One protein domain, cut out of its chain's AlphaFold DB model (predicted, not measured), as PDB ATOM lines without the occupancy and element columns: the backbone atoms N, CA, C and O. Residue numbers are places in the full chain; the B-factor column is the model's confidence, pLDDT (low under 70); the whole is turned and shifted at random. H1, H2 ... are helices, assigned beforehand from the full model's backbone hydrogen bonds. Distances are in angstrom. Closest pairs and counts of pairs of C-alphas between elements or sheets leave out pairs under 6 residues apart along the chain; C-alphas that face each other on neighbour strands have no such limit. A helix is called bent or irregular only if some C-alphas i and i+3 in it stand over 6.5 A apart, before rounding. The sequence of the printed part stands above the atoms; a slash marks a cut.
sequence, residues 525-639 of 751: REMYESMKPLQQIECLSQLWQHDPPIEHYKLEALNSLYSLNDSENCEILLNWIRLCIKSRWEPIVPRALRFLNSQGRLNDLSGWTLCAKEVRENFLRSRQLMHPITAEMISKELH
ATOM      1  N   ARG A 525      48.723  44.700 -37.747       94.44
ATOM      2  CA  ARG A 525      47.500  45.272 -37.163       94.44
ATOM      3  C   ARG A 525      47.148  46.669 -37.656       94.44
ATOM      4  O   ARG A 525      46.005  47.089 -37.516       94.44
ATOM      5  N   GLU A 526      48.112  47.361 -38.254       93.81
ATOM      6  CA  GLU A 526      48.053  48.800 -38.513       93.81
ATOM      7  C   GLU A 526      46.855  49.186 -39.384       93.81
ATOM      8  O   GLU A 526      46.115  50.107 -39.041       93.81
ATOM      9  N   MET A 527      46.615  48.453 -40.476       93.31
ATOM     10  CA  MET A 527      45.526  48.797 -41.389       93.31
ATOM     11  C   MET A 527      44.152  48.568 -40.750       93.31
ATOM     12  O   MET A 527      43.304  49.455 -40.807       93.31
ATOM     13  N   TYR A 528      43.955  47.436 -40.068       94.38
ATOM     14  CA  TYR A 528      42.700  47.124 -39.377       94.38
ATOM     15  C   TYR A 528      42.412  48.084 -38.212       94.38
ATOM     16  O   TYR A 528      41.281  48.535 -38.049       94.38
ATOM     17  N   GLU A 529      43.422  48.441 -37.414       92.62
ATOM     18  CA  GLU A 529      43.265  49.383 -36.294       92.62
ATOM     19  C   GLU A 529      43.021  50.826 -36.775       92.62
ATOM     20  O   GLU A 529      42.388  51.610 -36.070       92.62
ATOM     21  N   SER A 530      43.470  51.182 -37.986       94.12
ATOM     22  CA  SER A 530      43.183  52.491 -38.594       94.12
ATOM     23  C   SER A 530      41.763  52.616 -39.169       94.12
ATOM     24  O   SER A 530      41.259  53.730 -39.348       94.12
ATOM     25  N   MET A 531      41.115  51.485 -39.460       95.38
ATOM     26  CA  MET A 531      39.779  51.430 -40.045       95.38
ATOM     27  C   MET A 531      38.699  51.868 -39.057       95.38
ATOM     28  O   MET A 531      38.777  51.636 -37.851       95.38
ATOM     29  N   LYS A 532      37.630  52.470 -39.583       94.81
ATOM     30  CA  LYS A 532      36.423  52.739 -38.792       94.81
ATOM     31  C   LYS A 532      35.689  51.432 -38.464       94.81
ATOM     32  O   LYS A 532      35.778  50.488 -39.248       94.81
ATOM     33  N   PRO A 533      34.891  51.377 -37.382       92.62
ATOM     34  CA  PRO A 533      34.182  50.153 -37.000       92.62
ATOM     35  C   PRO A 533      33.352  49.535 -38.133       92.62
ATOM     36  O   PRO A 533      33.397  48.328 -38.344       92.62
ATOM     37  N   LEU A 534      32.671  50.352 -38.945       93.12
ATOM     38  CA  LEU A 534      31.918  49.847 -40.097       93.12
ATOM     39  C   LEU A 534      32.813  49.212 -41.181       93.12
ATOM     40  O   LEU A 534      32.385  48.264 -41.828       93.12
ATOM     41  N   GLN A 535      34.050  49.688 -41.375       95.81
ATOM     42  CA  GLN A 535      35.017  49.053 -42.285       95.81
ATOM     43  C   GLN A 535      35.523  47.722 -41.722       95.81
ATOM     44  O   GLN A 535      35.684  46.761 -42.467       95.81
ATOM     45  N   GLN A 536      35.734  47.638 -40.406       95.81
ATOM     46  CA  GLN A 536      36.112  46.387 -39.746       95.81
ATOM     47  C   GLN A 536      35.002  45.333 -39.882       95.81
ATOM     48  O   GLN A 536      35.272  44.190 -40.254       95.81
ATOM     49  N   ILE A 537      33.747  45.739 -39.655       93.56
ATOM     50  CA  ILE A 537      32.558  44.905 -39.886       93.56
ATOM     51  C   ILE A 537      32.494  44.466 -41.353       93.56
ATOM     52  O   ILE A 537      32.268  43.288 -41.623       93.56
ATOM     53  N   GLU A 538      32.744  45.381 -42.291       94.44
ATOM     54  CA  GLU A 538      32.755  45.079 -43.723       94.44
ATOM     55  C   GLU A 538      33.825  44.052 -44.097       94.44
ATOM     56  O   GLU A 538      33.529  43.078 -44.787       94.44
ATOM     57  N   CYS A 539      35.047  44.201 -43.582       96.38
ATOM     58  CA  CYS A 539      36.126  43.242 -43.809       96.38
ATOM     59  C   CYS A 539      35.737  41.835 -43.340       96.38
ATOM     60  O   CYS A 539      35.915  40.860 -44.071       96.38
ATOM     61  N   LEU A 540      35.159  41.720 -42.141       95.06
ATOM     62  CA  LEU A 540      34.693  40.437 -41.609       95.06
ATOM     63  C   LEU A 540      33.515  39.872 -42.413       95.06
ATOM     64  O   LEU A 540      33.470  38.666 -42.657       95.06
ATOM     65  N   SER A 541      32.586  40.728 -42.846       91.12
ATOM     66  CA  SER A 541      31.449  40.348 -43.691       91.12
ATOM     67  C   SER A 541      31.918  39.781 -45.032       91.12
ATOM     68  O   SER A 541      31.489  38.696 -45.424       91.12
ATOM     69  N   GLN A 542      32.854  40.444 -45.712       92.62
ATOM     70  CA  GLN A 542      33.387  39.972 -46.989       92.62
ATOM     71  C   GLN A 542      34.219  38.691 -46.843       92.62
ATOM     72  O   GLN A 542      34.056  37.767 -47.640       92.62
ATOM     73  N   LEU A 543      35.040  38.572 -45.792       95.25
ATOM     74  CA  LEU A 543      35.728  37.313 -45.474       95.25
ATOM     75  C   LEU A 543      34.730  36.176 -45.207       95.25
ATOM     76  O   LEU A 543      34.959  35.038 -45.616       95.25
ATOM     77  N   TRP A 544      33.600  36.466 -44.557       91.50
ATOM     78  CA  TRP A 544      32.522  35.495 -44.374       91.50
ATOM     79  C   TRP A 544      31.820  35.147 -45.693       91.50
ATOM     80  O   TRP A 544      31.425  33.996 -45.877       91.50
ATOM     81  N   GLN A 545      31.687  36.082 -46.632       88.00
ATOM     82  CA  GLN A 545      31.098  35.829 -47.951       88.00
ATOM     83  C   GLN A 545      32.040  35.053 -48.886       88.00
ATOM     84  O   GLN A 545      31.550  34.287 -49.716       88.00
ATOM     85  N   HIS A 546      33.359  35.154 -48.697       92.56
ATOM     86  CA  HIS A 546      34.367  34.454 -49.498       92.56
ATOM     87  C   HIS A 546      34.131  32.934 -49.571       92.56
ATOM     88  O   HIS A 546      33.817  32.280 -48.570       92.56
ATOM     89  N   ASP A 547      34.296  32.370 -50.767       90.19
ATOM     90  CA  ASP A 547      34.230  30.935 -51.046       90.19
ATOM     91  C   ASP A 547      35.487  30.537 -51.846       90.19
ATOM     92  O   ASP A 547      35.744  31.157 -52.883       90.19
ATOM     93  N   PRO A 548      36.297  29.553 -51.397       93.38
ATOM     94  CA  PRO A 548      36.073  28.616 -50.282       93.38
ATOM     95  C   PRO A 548      36.111  29.258 -48.876       93.38
ATOM     96  O   PRO A 548      36.641  30.358 -48.718       93.38
ATOM     97  N   PRO A 549      35.576  28.595 -47.825       94.06
ATOM     98  CA  PRO A 549      35.677  29.075 -46.443       94.06
ATOM     99  C   PRO A 549      37.127  29.313 -45.994       94.06
ATOM    100  O   PRO A 549      38.015  28.540 -46.347       94.06
ATOM    101  N   ILE A 550      37.343  30.342 -45.167       96.00
ATOM    102  CA  ILE A 550      38.669  30.738 -44.661       96.00
ATOM    103  C   ILE A 550      39.308  29.618 -43.827       96.00
ATOM    104  O   ILE A 550      38.650  29.012 -42.975       96.00
ATOM    105  N   GLU A 551      40.597  29.359 -44.055       96.62
ATOM    106  CA  GLU A 551      41.356  28.296 -43.400       96.62
ATOM    107  C   GLU A 551      41.584  28.551 -41.900       96.62
ATOM    108  O   GLU A 551      41.739  29.684 -41.446       96.62
ATOM    109  N   HIS A 552      41.668  27.479 -41.103       96.81
ATOM    110  CA  HIS A 552      41.753  27.579 -39.636       96.81
ATOM    111  C   HIS A 552      42.987  28.337 -39.137       96.81
ATOM    112  O   HIS A 552      42.866  29.087 -38.172       96.81
ATOM    113  N   TYR A 553      44.141  28.206 -39.800       96.06
ATOM    114  CA  TYR A 553      45.357  28.935 -39.412       96.06
ATOM    115  C   TYR A 553      45.214  30.454 -39.615       96.06
ATOM    116  O   TYR A 553      45.776  31.233 -38.845       96.06
ATOM    117  N   LYS A 554      44.418  30.893 -40.604       97.19
ATOM    118  CA  LYS A 554      44.085  32.312 -40.799       97.19
ATOM    119  C   LYS A 554      43.120  32.804 -39.733       97.19
ATOM    120  O   LYS A 554      43.294  33.910 -39.244       97.19
ATOM    121  N   LEU A 555      42.133  31.995 -39.342       96.94
ATOM    122  CA  LEU A 555      41.217  32.344 -38.248       96.94
ATOM    123  C   LEU A 555      41.958  32.484 -36.913       96.94
ATOM    124  O   LEU A 555      41.709  33.423 -36.160       96.94
ATOM    125  N   GLU A 556      42.903  31.587 -36.638       96.25
ATOM    126  CA  GLU A 556      43.767  31.701 -35.465       96.25
ATOM    127  C   GLU A 556      44.586  32.997 -35.508       96.25
ATOM    128  O   GLU A 556      44.554  33.768 -34.548       96.25
ATOM    129  N   ALA A 557      45.225  33.298 -36.644       96.38
ATOM    130  CA  ALA A 557      45.983  34.534 -36.828       96.38
ATOM    131  C   ALA A 557      45.112  35.802 -36.713       96.38
ATOM    132  O   ALA A 557      45.499  36.728 -36.005       96.38
ATOM    133  N   LEU A 558      43.926  35.832 -37.334       96.44
ATOM    134  CA  LEU A 558      42.943  36.922 -37.232       96.44
ATOM    135  C   LEU A 558      42.585  37.198 -35.771       96.44
ATOM    136  O   LEU A 558      42.649  38.339 -35.310       96.44
ATOM    137  N   ASN A 559      42.244  36.147 -35.022       96.19
ATOM    138  CA  ASN A 559      41.894  36.290 -33.617       96.19
ATOM    139  C   ASN A 559      43.085  36.745 -32.767       96.19
ATOM    140  O   ASN A 559      42.917  37.596 -31.901       96.19
ATOM    141  N   SER A 560      44.278  36.195 -32.996       95.00
ATOM    142  CA  SER A 560      45.483  36.603 -32.270       95.00
ATOM    143  C   SER A 560      45.895  38.045 -32.568       95.00
ATOM    144  O   SER A 560      46.432  38.716 -31.687       95.00
ATOM    145  N   LEU A 561      45.663  38.527 -33.791       95.25
ATOM    146  CA  LEU A 561      46.074  39.864 -34.207       95.25
ATOM    147  C   LEU A 561      45.079  40.942 -33.761       95.25
ATOM    148  O   LEU A 561      45.516  41.992 -33.290       95.25
ATOM    149  N   TYR A 562      43.775  40.673 -33.884       95.06
ATOM    150  CA  TYR A 562      42.703  41.658 -33.673       95.06
ATOM    151  C   TYR A 562      41.846  41.406 -32.422       95.06
ATOM    152  O   TYR A 562      40.920  42.169 -32.158       95.06
ATOM    153  N   SER A 563      42.115  40.344 -31.658       94.56
ATOM    154  CA  SER A 563      41.375  39.987 -30.435       94.56
ATOM    155  C   SER A 563      39.856  39.841 -30.643       94.56
ATOM    156  O   SER A 563      39.056  40.206 -29.783       94.56
ATOM    157  N   LEU A 564      39.434  39.289 -31.787       94.75
ATOM    158  CA  LEU A 564      38.021  39.250 -32.204       94.75
ATOM    159  C   LEU A 564      37.112  38.460 -31.249       94.75
ATOM    160  O   LEU A 564      35.944  38.811 -31.075       94.75
ATOM    161  N   ASN A 565      37.630  37.424 -30.583       93.94
ATOM    162  CA  ASN A 565      36.887  36.686 -29.559       93.94
ATOM    163  C   ASN A 565      36.503  37.558 -28.355       93.94
ATOM    164  O   ASN A 565      35.466  37.298 -27.737       93.94
ATOM    165  N   ASP A 566      37.297  38.579 -28.046       92.44
ATOM    166  CA  ASP A 566      37.142  39.431 -26.866       92.44
ATOM    167  C   ASP A 566      36.441  40.759 -27.182       92.44
ATOM    168  O   ASP A 566      36.202  41.551 -26.277       92.44
ATOM    169  N   SER A 567      36.048  40.986 -28.442       91.69
ATOM    170  CA  SER A 567      35.322  42.192 -28.844       91.69
ATOM    171  C   SER A 567      34.013  42.354 -28.058       91.69
ATOM    172  O   SER A 567      33.229  41.403 -27.919       91.69
ATOM    173  N   GLU A 568      33.785  43.564 -27.543       90.06
ATOM    174  CA  GLU A 568      32.530  43.980 -26.904       90.06
ATOM    175  C   GLU A 568      31.535  44.575 -27.918       90.06
ATOM    176  O   GLU A 568      30.327  44.537 -27.682       90.06
ATOM    177  N   ASN A 569      32.008  45.002 -29.095       92.19
ATOM    178  CA  ASN A 569      31.153  45.384 -30.214       92.19
ATOM    179  C   ASN A 569      30.395  44.154 -30.742       92.19
ATOM    180  O   ASN A 569      30.978  43.199 -31.270       92.19
ATOM    181  N   CYS A 570      29.066  44.184 -30.620       88.75
ATOM    182  CA  CYS A 570      28.227  43.043 -30.965       88.75
ATOM    183  C   CYS A 570      28.219  42.713 -32.463       88.75
ATOM    184  O   CYS A 570      28.062  41.544 -32.808       88.75
ATOM    185  N   GLU A 571      28.399  43.701 -33.340       88.12
ATOM    186  CA  GLU A 571      28.390  43.528 -34.794       88.12
ATOM    187  C   GLU A 571      29.694  42.910 -35.298       88.12
ATOM    188  O   GLU A 571      29.668  41.958 -36.083       88.12
ATOM    189  N   ILE A 572      30.836  43.376 -34.788       92.81
ATOM    190  CA  ILE A 572      32.145  42.761 -35.051       92.81
ATOM    191  C   ILE A 572      32.123  41.309 -34.573       92.81
ATOM    192  O   ILE A 572      32.438  40.391 -35.334       92.81
ATOM    193  N   LEU A 573      31.685  41.085 -33.331       91.56
ATOM    194  CA  LEU A 573      31.634  39.753 -32.743       91.56
ATOM    195  C   LEU A 573      30.666  38.820 -33.485       91.56
ATOM    196  O   LEU A 573      30.989  37.650 -33.693       91.56
ATOM    197  N   LEU A 574      29.500  39.310 -33.912       87.56
ATOM    198  CA  LEU A 574      28.545  38.528 -34.694       87.56
ATOM    199  C   LEU A 574      29.150  38.093 -36.033       87.56
ATOM    200  O   LEU A 574      29.102  36.907 -36.363       87.56
ATOM    201  N   ASN A 575      29.740  39.022 -36.791       89.88
ATOM    202  CA  ASN A 575      30.364  38.709 -38.080       89.88
ATOM    203  C   ASN A 575      31.554  37.756 -37.911       89.88
ATOM    204  O   ASN A 575      31.676  36.784 -38.658       89.88
ATOM    205  N   TRP A 576      32.360  37.946 -36.865       94.75
ATOM    206  CA  TRP A 576      33.439  37.031 -36.503       94.75
ATOM    207  C   TRP A 576      32.941  35.616 -36.177       94.75
ATOM    208  O   TRP A 576      33.460  34.627 -36.704       94.75
ATOM    209  N   ILE A 577      31.894  35.494 -35.354       91.00
ATOM    210  CA  ILE A 577      31.292  34.199 -35.016       91.00
ATOM    211  C   ILE A 577      30.759  33.514 -36.282       91.00
ATOM    212  O   ILE A 577      30.989  32.317 -36.468       91.00
ATOM    213  N   ARG A 578      30.078  34.248 -37.171       88.12
ATOM    214  CA  ARG A 578      29.550  33.707 -38.436       88.12
ATOM    215  C   ARG A 578      30.662  33.208 -39.354       88.12
ATOM    216  O   ARG A 578      30.544  32.101 -39.882       88.12
ATOM    217  N   LEU A 579      31.737  33.982 -39.501       93.06
ATOM    218  CA  LEU A 579      32.939  33.591 -40.237       93.06
ATOM    219  C   LEU A 579      33.496  32.261 -39.710       93.06
ATOM    220  O   LEU A 579      33.624  31.292 -40.458       93.06
ATOM    221  N   CYS A 580      33.720  32.174 -38.400       93.88
ATOM    222  CA  CYS A 580      34.249  30.973 -37.760       93.88
ATOM    223  C   CYS A 580      33.328  29.752 -37.895       93.88
ATOM    224  O   CYS A 580      33.805  28.640 -38.128       93.88
ATOM    225  N   ILE A 581      32.010  29.941 -37.763       89.19
ATOM    226  CA  ILE A 581      31.020  28.866 -37.930       89.19
ATOM    227  C   ILE A 581      31.009  28.365 -39.377       89.19
ATOM    228  O   ILE A 581      30.995  27.149 -39.585       89.19
ATOM    229  N   LYS A 582      31.063  29.262 -40.376       88.81
ATOM    230  CA  LYS A 582      31.135  28.881 -41.802       88.81
ATOM    231  C   LYS A 582      32.344  27.978 -42.065       88.81
ATOM    232  O   LYS A 582      32.205  26.953 -42.731       88.81
ATOM    233  N   SER A 583      33.489  28.309 -41.472       91.38
ATOM    234  CA  SER A 583      34.727  27.525 -41.562       91.38
ATOM    235  C   SER A 583      34.795  26.322 -40.614       91.38
ATOM    236  O   SER A 583      35.780  25.583 -40.641       91.38
ATOM    237  N   ARG A 584      33.771  26.083 -39.782       90.94
ATOM    238  CA  ARG A 584      33.730  25.002 -38.780       90.94
ATOM    239  C   ARG A 584      34.918  25.029 -37.808       90.94
ATOM    240  O   ARG A 584      35.502  23.992 -37.500       90.94
ATOM    241  N   TRP A 585      35.290  26.216 -37.339       92.75
ATOM    242  CA  TRP A 585      36.392  26.402 -36.393       92.75
ATOM    243  C   TRP A 585      35.924  26.160 -34.953       92.75
ATOM    244  O   TRP A 585      35.323  27.029 -34.329       92.75
ATOM    245  N   GLU A 586      36.163  24.957 -34.424       90.44
ATOM    246  CA  GLU A 586      35.653  24.499 -33.116       90.44
ATOM    247  C   GLU A 586      35.933  25.437 -31.919       90.44
ATOM    248  O   GLU A 586      35.032  25.592 -31.087       90.44
ATOM    249  N   PRO A 587      37.090  26.129 -31.818       93.19
ATOM    250  CA  PRO A 587      37.365  27.037 -30.701       93.19
ATOM    251  C   PRO A 587      36.337  28.162 -30.497       93.19
ATOM    252  O   PRO A 587      36.218  28.675 -29.383       93.19
ATOM    253  N   ILE A 588      35.557  28.534 -31.522       91.81
ATOM    254  CA  ILE A 588      34.540  29.592 -31.399       91.81
ATOM    255  C   ILE A 588      33.312  29.165 -30.588       91.81
ATOM    256  O   ILE A 588      32.597  30.017 -30.054       91.81
ATOM    257  N   VAL A 589      33.032  27.863 -30.489       87.75
ATOM    258  CA  VAL A 589      31.739  27.339 -30.014       87.75
ATOM    259  C   VAL A 589      31.364  27.870 -28.622       87.75
ATOM    260  O   VAL A 589      30.259  28.405 -28.481       87.75
ATOM    261  N   PRO A 590      32.257  27.864 -27.608       89.00
ATOM    262  CA  PRO A 590      31.924  28.415 -26.296       89.00
ATOM    263  C   PRO A 590      31.594  29.913 -26.337       89.00
ATOM    264  O   PRO A 590      30.719  30.371 -25.600       89.00
ATOM    265  N   ARG A 591      32.279  30.696 -27.184       89.94
ATOM    266  CA  ARG A 591      32.018  32.136 -27.336       89.94
ATOM    267  C   ARG A 591      30.690  32.385 -28.046       89.94
ATOM    268  O   ARG A 591      29.913  33.209 -27.569       89.94
ATOM    269  N   ALA A 592      30.393  31.627 -29.099       85.69
ATOM    270  CA  ALA A 592      29.133  31.717 -29.829       85.69
ATOM    271  C   ALA A 592      27.918  31.399 -28.935       85.69
ATOM    272  O   ALA A 592      26.918  32.116 -28.966       85.69
ATOM    273  N   LEU A 593      28.021  30.384 -28.068       83.00
ATOM    274  CA  LEU A 593      26.975  30.051 -27.091       83.00
ATOM    275  C   LEU A 593      26.796  31.133 -26.015       83.00
ATOM    276  O   LEU A 593      25.664  31.423 -25.622       83.00
ATOM    277  N   ARG A 594      27.889  31.756 -25.548       84.50
ATOM    278  CA  ARG A 594      27.803  32.899 -24.621       84.50
ATOM    279  C   ARG A 594      27.095  34.088 -25.265       84.50
ATOM    280  O   ARG A 594      26.187  34.632 -24.648       84.50
ATOM    281  N   PHE A 595      27.472  34.442 -26.494       82.81
ATOM    282  CA  PHE A 595      26.851  35.535 -27.247       82.81
ATOM    283  C   PHE A 595      25.347  35.306 -27.469       82.81
ATOM    284  O   PHE A 595      24.523  36.191 -27.237       82.81
ATOM    285  N   LEU A 596      24.976  34.072 -27.821       77.38
ATOM    286  CA  LEU A 596      23.584  33.644 -27.948       77.38
ATOM    287  C   LEU A 596      22.752  33.902 -26.692       77.38
ATOM    288  O   LEU A 596      21.615  34.360 -26.780       77.38
ATOM    289  N   ASN A 597      23.308  33.581 -25.527       76.19
ATOM    290  CA  ASN A 597      22.606  33.731 -24.258       76.19
ATOM    291  C   ASN A 597      22.529  35.183 -23.785       76.19
ATOM    292  O   ASN A 597      21.611  35.504 -23.036       76.19
ATOM    293  N   SER A 598      23.473  36.045 -24.178       72.69
ATOM    294  CA  SER A 598      23.481  37.441 -23.737       72.69
ATOM    295  C   SER A 598      22.515  38.318 -24.530       72.69
ATOM    296  O   SER A 598      21.916  39.207 -23.937       72.69
ATOM    297  N   GLN A 599      22.349  38.062 -25.833       65.75
ATOM    298  CA  GLN A 599      21.585  38.945 -26.732       65.75
ATOM    299  C   GLN A 599      20.418  38.253 -27.459       65.75
ATOM    300  O   GLN A 599      19.685  38.897 -28.202       65.75
ATOM    301  N   GLY A 600      20.244  36.931 -27.310       54.75
ATOM    302  CA  GLY A 600      19.162  36.177 -27.963       54.75
ATOM    303  C   GLY A 600      19.276  36.065 -29.492       54.75
ATOM    304  O   GLY A 600      18.312  35.663 -30.140       54.75
ATOM    305  N   ARG A 601      20.433  36.411 -30.076       53.75
ATOM    306  CA  ARG A 601      20.653  36.535 -31.527       53.75
ATOM    307  C   ARG A 601      21.730  35.571 -32.031       53.75
ATOM    308  O   ARG A 601      22.911  35.869 -31.915       53.75
ATOM    309  N   LEU A 602      21.335  34.427 -32.601       46.12
ATOM    310  CA  LEU A 602      22.151  33.628 -33.537       46.12
ATOM    311  C   LEU A 602      21.296  32.491 -34.132       46.12
ATOM    312  O   LEU A 602      20.765  31.667 -33.392       46.12
ATOM    313  N   ASN A 603      21.183  32.421 -35.459       44.81
ATOM    314  CA  ASN A 603      20.374  31.402 -36.154       44.81
ATOM    315  C   ASN A 603      21.233  30.233 -36.713       44.81
ATOM    316  O   ASN A 603      20.737  29.148 -37.011       44.81
ATOM    317  N   ASP A 604      22.558  30.396 -36.819       49.88
ATOM    318  CA  ASP A 604      23.392  29.523 -37.671       49.88
ATOM    319  C   ASP A 604      24.093  28.335 -36.990       49.88
ATOM    320  O   ASP A 604      24.614  27.461 -37.683       49.88
ATOM    321  N   LEU A 605      24.062  28.206 -35.658       51.28
ATOM    322  CA  LEU A 605      24.682  27.050 -34.982       51.28
ATOM    323  C   LEU A 605      23.886  25.740 -35.129       51.28
ATOM    324  O   LEU A 605      24.430  24.659 -34.911       51.28
ATOM    325  N   SER A 606      22.604  25.810 -35.492       44.25
ATOM    326  CA  SER A 606      21.703  24.648 -35.547       44.25
ATOM    327  C   SER A 606      22.044  23.654 -36.669       44.25
ATOM    328  O   SER A 606      21.738  22.468 -36.550       44.25
ATOM    329  N   GLY A 607      22.719  24.111 -37.732       49.34
ATOM    330  CA  GLY A 607      23.130  23.285 -38.874       49.34
ATOM    331  C   GLY A 607      24.443  22.515 -38.682       49.34
ATOM    332  O   GLY A 607      24.751  21.629 -39.483       49.34
ATOM    333  N   TRP A 608      25.223  22.814 -37.636       62.81
ATOM    334  CA  TRP A 608      26.507  22.157 -37.379       62.81
ATOM    335  C   TRP A 608      26.330  20.953 -36.445       62.81
ATOM    336  O   TRP A 608      26.210  21.076 -35.226       62.81
ATOM    337  N   THR A 609      26.320  19.752 -37.026       57.94
ATOM    338  CA  THR A 609      25.988  18.495 -36.329       57.94
ATOM    339  C   THR A 609      26.880  18.167 -35.127       57.94
ATOM    340  O   THR A 609      26.383  17.571 -34.173       57.94
ATOM    341  N   LEU A 610      28.156  18.576 -35.132       60.22
ATOM    342  CA  LEU A 610      29.098  18.334 -34.029       60.22
ATOM    343  C   LEU A 610      28.723  19.108 -32.753       60.22
ATOM    344  O   LEU A 610      28.860  18.578 -31.654       60.22
ATOM    345  N   CYS A 611      28.171  20.316 -32.891       68.94
ATOM    346  CA  CYS A 611      27.828  21.192 -31.765       68.94
ATOM    347  C   CYS A 611      26.326  21.191 -31.438       68.94
ATOM    348  O   CYS A 611      25.907  21.750 -30.425       68.94
ATOM    349  N   ALA A 612      25.497  20.533 -32.257       69.12
ATOM    350  CA  ALA A 612      24.038  20.535 -32.135       69.12
ATOM    351  C   ALA A 612      23.530  20.094 -30.748       69.12
ATOM    352  O   ALA A 612      22.530  20.621 -30.253       69.12
ATOM    353  N   LYS A 613      24.220  19.149 -30.094       76.50
ATOM    354  CA  LYS A 613      23.884  18.714 -28.731       76.50
ATOM    355  C   LYS A 613      24.107  19.835 -27.713       76.50
ATOM    356  O   LYS A 613      23.204  20.127 -26.933       76.50
ATOM    357  N   GLU A 614      25.271  20.476 -27.751       79.25
ATOM    358  CA  GLU A 614      25.636  21.551 -26.825       79.25
ATOM    359  C   GLU A 614      24.738  22.782 -27.016       79.25
ATOM    360  O   GLU A 614      24.240  23.345 -26.042       79.25
ATOM    361  N   VAL A 615      24.425  23.130 -28.269       76.62
ATOM    362  CA  VAL A 615      23.476  24.199 -28.628       76.62
ATOM    363  C   VAL A 615      22.085  23.912 -28.060       76.62
ATOM    364  O   VAL A 615      21.466  24.784 -27.447       76.62
ATOM    365  N   ARG A 616      21.595  22.676 -28.210       77.88
ATOM    366  CA  ARG A 616      20.288  22.259 -27.690       77.88
ATOM    367  C   ARG A 616      20.237  22.288 -26.163       77.88
ATOM    368  O   ARG A 616      19.257  22.767 -25.598       77.88
ATOM    369  N   GLU A 617      21.267  21.781 -25.494       83.81
ATOM    370  CA  GLU A 617      21.367  21.807 -24.030       83.81
ATOM    371  C   GLU A 617      21.501  23.237 -23.494       83.81
ATOM    372  O   GLU A 617      20.916  23.571 -22.464       83.81
ATOM    373  N   ASN A 618      22.227  24.104 -24.201       82.69
ATOM    374  CA  ASN A 618      22.298  25.525 -23.892       82.69
ATOM    375  C   ASN A 618      20.920  26.193 -24.001       82.69
ATOM    376  O   ASN A 618      20.460  26.776 -23.023       82.69
ATOM    377  N   PHE A 619      20.225  26.019 -25.131       81.62
ATOM    378  CA  PHE A 619      18.882  26.564 -25.330       81.62
ATOM    379  C   PHE A 619      17.901  26.096 -24.251       81.62
ATOM    380  O   PHE A 619      17.174  26.905 -23.687       81.62
ATOM    381  N   LEU A 620      17.884  24.804 -23.910       83.50
ATOM    382  CA  LEU A 620      16.985  24.291 -22.870       83.50
ATOM    383  C   LEU A 620      17.251  24.918 -21.491       83.50
ATOM    384  O   LEU A 620      16.302  25.097 -20.727       83.50
ATOM    385  N   ARG A 621      18.506  25.279 -21.186       85.00
ATOM    386  CA  ARG A 621      18.879  25.979 -19.947       85.00
ATOM    387  C   ARG A 621      18.471  27.453 -19.960       85.00
ATOM    388  O   ARG A 621      17.974  27.936 -18.948       85.00
ATOM    389  N   SER A 622      18.649  28.156 -21.079       80.75
ATOM    390  CA  SER A 622      18.380  29.599 -21.179       80.75
ATOM    391  C   SER A 622      16.964  29.955 -21.646       80.75
ATOM    392  O   SER A 622      16.552  31.101 -21.495       80.75
ATOM    393  N   ARG A 623      16.164  28.988 -22.123       80.00
ATOM    394  CA  ARG A 623      14.803  29.202 -22.659       80.00
ATOM    395  C   ARG A 623      13.903  30.045 -21.754       80.00
ATOM    396  O   ARG A 623      13.104  30.824 -22.257       80.00
ATOM    397  N   GLN A 624      13.990  29.860 -20.437       78.50
ATOM    398  CA  GLN A 624      13.138  30.574 -19.476       78.50
ATOM    399  C   GLN A 624      13.533  32.046 -19.283       78.50
ATOM    400  O   GLN A 624      12.720  32.826 -18.793       78.50
ATOM    401  N   LEU A 625      14.761  32.408 -19.660       74.62
ATOM    402  CA  LEU A 625      15.304  33.764 -19.578       74.62
ATOM    403  C   LEU A 625      15.079  34.544 -20.881       74.62
ATOM    404  O   LEU A 625      15.063  35.769 -20.876       74.62
ATOM    405  N   MET A 626      14.866  33.835 -21.992       71.81
ATOM    406  CA  MET A 626      14.617  34.427 -23.304       71.81
ATOM    407  C   MET A 626      13.249  35.109 -23.396       71.81
ATOM    408  O   MET A 626      12.287  34.756 -22.707       71.81
ATOM    409  N   HIS A 627      13.143  36.035 -24.349       67.88
ATOM    410  CA  HIS A 627      11.859  36.526 -24.829       67.88
ATOM    411  C   HIS A 627      10.984  35.345 -25.318       67.88
ATOM    412  O   HIS A 627      11.491  34.497 -26.057       67.88
ATOM    413  N   PRO A 628       9.674  35.274 -24.993       64.69
ATOM    414  CA  PRO A 628       8.798  34.170 -25.409       64.69
ATOM    415  C   PRO A 628       8.777  33.893 -26.923       64.69
ATOM    416  O   PRO A 628       8.906  32.742 -27.328       64.69
ATOM    417  N   ILE A 629       8.664  34.935 -27.757       64.31
ATOM    418  CA  ILE A 629       8.755  34.831 -29.229       64.31
ATOM    419  C   ILE A 629      10.114  34.262 -29.670       64.31
ATOM    420  O   ILE A 629      10.137  33.260 -30.380       64.31
ATOM    421  N   THR A 630      11.237  34.823 -29.208       65.44
ATOM    422  CA  THR A 630      12.586  34.308 -29.509       65.44
ATOM    423  C   THR A 630      12.750  32.847 -29.089       65.44
ATOM    424  O   THR A 630      13.231  32.024 -29.865       65.44
ATOM    425  N   ALA A 631      12.285  32.489 -27.889       70.88
ATOM    426  CA  ALA A 631      12.301  31.116 -27.401       70.88
ATOM    427  C   ALA A 631      11.499  30.175 -28.313       70.88
ATOM    428  O   ALA A 631      11.924  29.054 -28.584       70.88
ATOM    429  N   GLU A 632      10.340  30.616 -28.795       68.12
ATOM    430  CA  GLU A 632       9.498  29.835 -29.695       68.12
ATOM    431  C   GLU A 632      10.132  29.666 -31.084       68.12
ATOM    432  O   GLU A 632      10.122  28.563 -31.633       68.12
ATOM    433  N   MET A 633      10.746  30.719 -31.631       63.44
ATOM    434  CA  MET A 633      11.479  30.665 -32.902       63.44
ATOM    435  C   MET A 633      12.642  29.673 -32.838       63.44
ATOM    436  O   MET A 633      12.685  28.726 -33.626       63.44
ATOM    437  N   ILE A 634      13.519  29.810 -31.840       68.25
ATOM    438  CA  ILE A 634      14.668  28.912 -31.668       68.25
ATOM    439  C   ILE A 634      14.193  27.474 -31.393       68.25
ATOM    440  O   ILE A 634      14.769  26.514 -31.902       68.25
ATOM    441  N   SER A 635      13.096  27.287 -30.644       72.19
ATOM    442  CA  SER A 635      12.515  25.956 -30.408       72.19
ATOM    443  C   SER A 635      12.093  25.269 -31.712       72.19
ATOM    444  O   SER A 635      12.299  24.058 -31.855       72.19
ATOM    445  N   LYS A 636      11.516  26.020 -32.663       70.81
ATOM    446  CA  LYS A 636      11.135  25.509 -33.990       70.81
ATOM    447  C   LYS A 636      12.359  25.163 -34.836       70.81
ATOM    448  O   LYS A 636      12.374  24.099 -35.456       70.81
ATOM    449  N   GLU A 637      13.379  26.017 -34.824       67.69
ATOM    450  CA  GLU A 637      14.638  25.807 -35.555       67.69
ATOM    451  C   GLU A 637      15.416  24.592 -35.048       67.69
ATOM    452  O   GLU A 637      15.905  23.793 -35.840       67.69
ATOM    453  N   LEU A 638      15.456  24.381 -33.730       70.62
ATOM    454  CA  LEU A 638      16.094  23.214 -33.112       70.62
ATOM    455  C   LEU A 638      15.239  21.935 -33.183       70.62
ATOM    456  O   LEU A 638      15.588  20.922 -32.569       70.62
ATOM    457  N   HIS A 639      14.108  21.968 -33.896       74.44
ATOM    458  CA  HIS A 639      13.171  20.851 -34.049       74.44
ATOM    459  C   HIS A 639      12.724  20.227 -32.711       74.44
ATOM    460  O   HIS A 639      12.513  19.014 -32.593       74.44
TER     461      HIS A 639
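What this domain is: This is residues 525 to 639 of the 751 residues of the protein "Peptidase" of Pristionchus pacificus (UniProt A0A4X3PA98). The chain winds back and forth in stacked turns, a short solenoid with H2, H4, H6 and H8 in one row and H3, H5 and H7 in a second row beside it. H4 and H5 form the middle, while the short H1 ends the stack beside H2 and H8 ends it beside H7; contacts are few toward both ends. The printed part has 115 residues with eight named helices, H1 to H8 in order, and no named strand: all helix, with 81 residues in the helices. It is compact, with a radius of gyration of the C-alphas of 14.8 A, and elongated, spanning 44 by 25 by 20 A.

How they stand to each other: Begin at H5, residues 586 to 599, the longest helix; it is irregular, with C-alphas 587 and 590 7.1 A apart. With residues 588 to 592 alone it touches H4, residues 570 to 582; the closest C-alphas, of Ile 577 and Ala 592, are 6.1 A apart. These two form a helical hairpin at a steep tilt of 38 degrees, opposite ways. H4 is the hub, touching three helices. It touches H2, residues 533 to 545, at a shallow tilt of 14 degrees, the same way; Trp 544 and Leu 579 have the closest C-alphas, 4.6 A apart. H4 and H6, residues 604 to 607, only just touch, with 3 pairs of C-alphas within 8 A, closest at Ile 581 and Leu 605, 7.2 A. H5 and H7, residues 612 to 622, also only just touch, with 3 such pairs, closest at Asn 597 and Ser 622, 6.7 A; they run the same way at a shallow tilt of 25 degrees. H6 and H7 touch only at the corner. H3, residues 552 to 562, is close to H4 but not clearly touching, 7.1 A between C-alphas 555 and 580; H3 and H5 are near each other. H8, residues 628 to 637, is close to H7 but not clearly touching, 8.0 A between C-alphas 619 and 634. H1, residues 526 to 530, is likewise close to H2, 6.6 A between C-alphas 528 and 536. Every O i to N i+4 pair is within hydrogen-bond range in H1, H2, H3, H4, H7 and H8, and 8 of 10 are in H5; H6 is too short for one.

Where its parts are: Find C-alpha 526, where H1 begins, at (48.053, 48.800, -38.513). H5 runs 21.2 A from C-alpha 586 at (35.653, 24.499, -33.116); H2 measures 18.3 A and H4 18.1 A. H8 ends at C-alpha 637, (14.638, 25.807, -35.555).

The domain as a whole: The C-alphas farthest apart, of Glu 526 and His 639, are 44.9 A apart. The printed part has no cut and no long link. The mean pLDDT of the printed part is 83.3; look for values under 70 at residues 599 to 612, 627 to 630, 632 to 634 and 637.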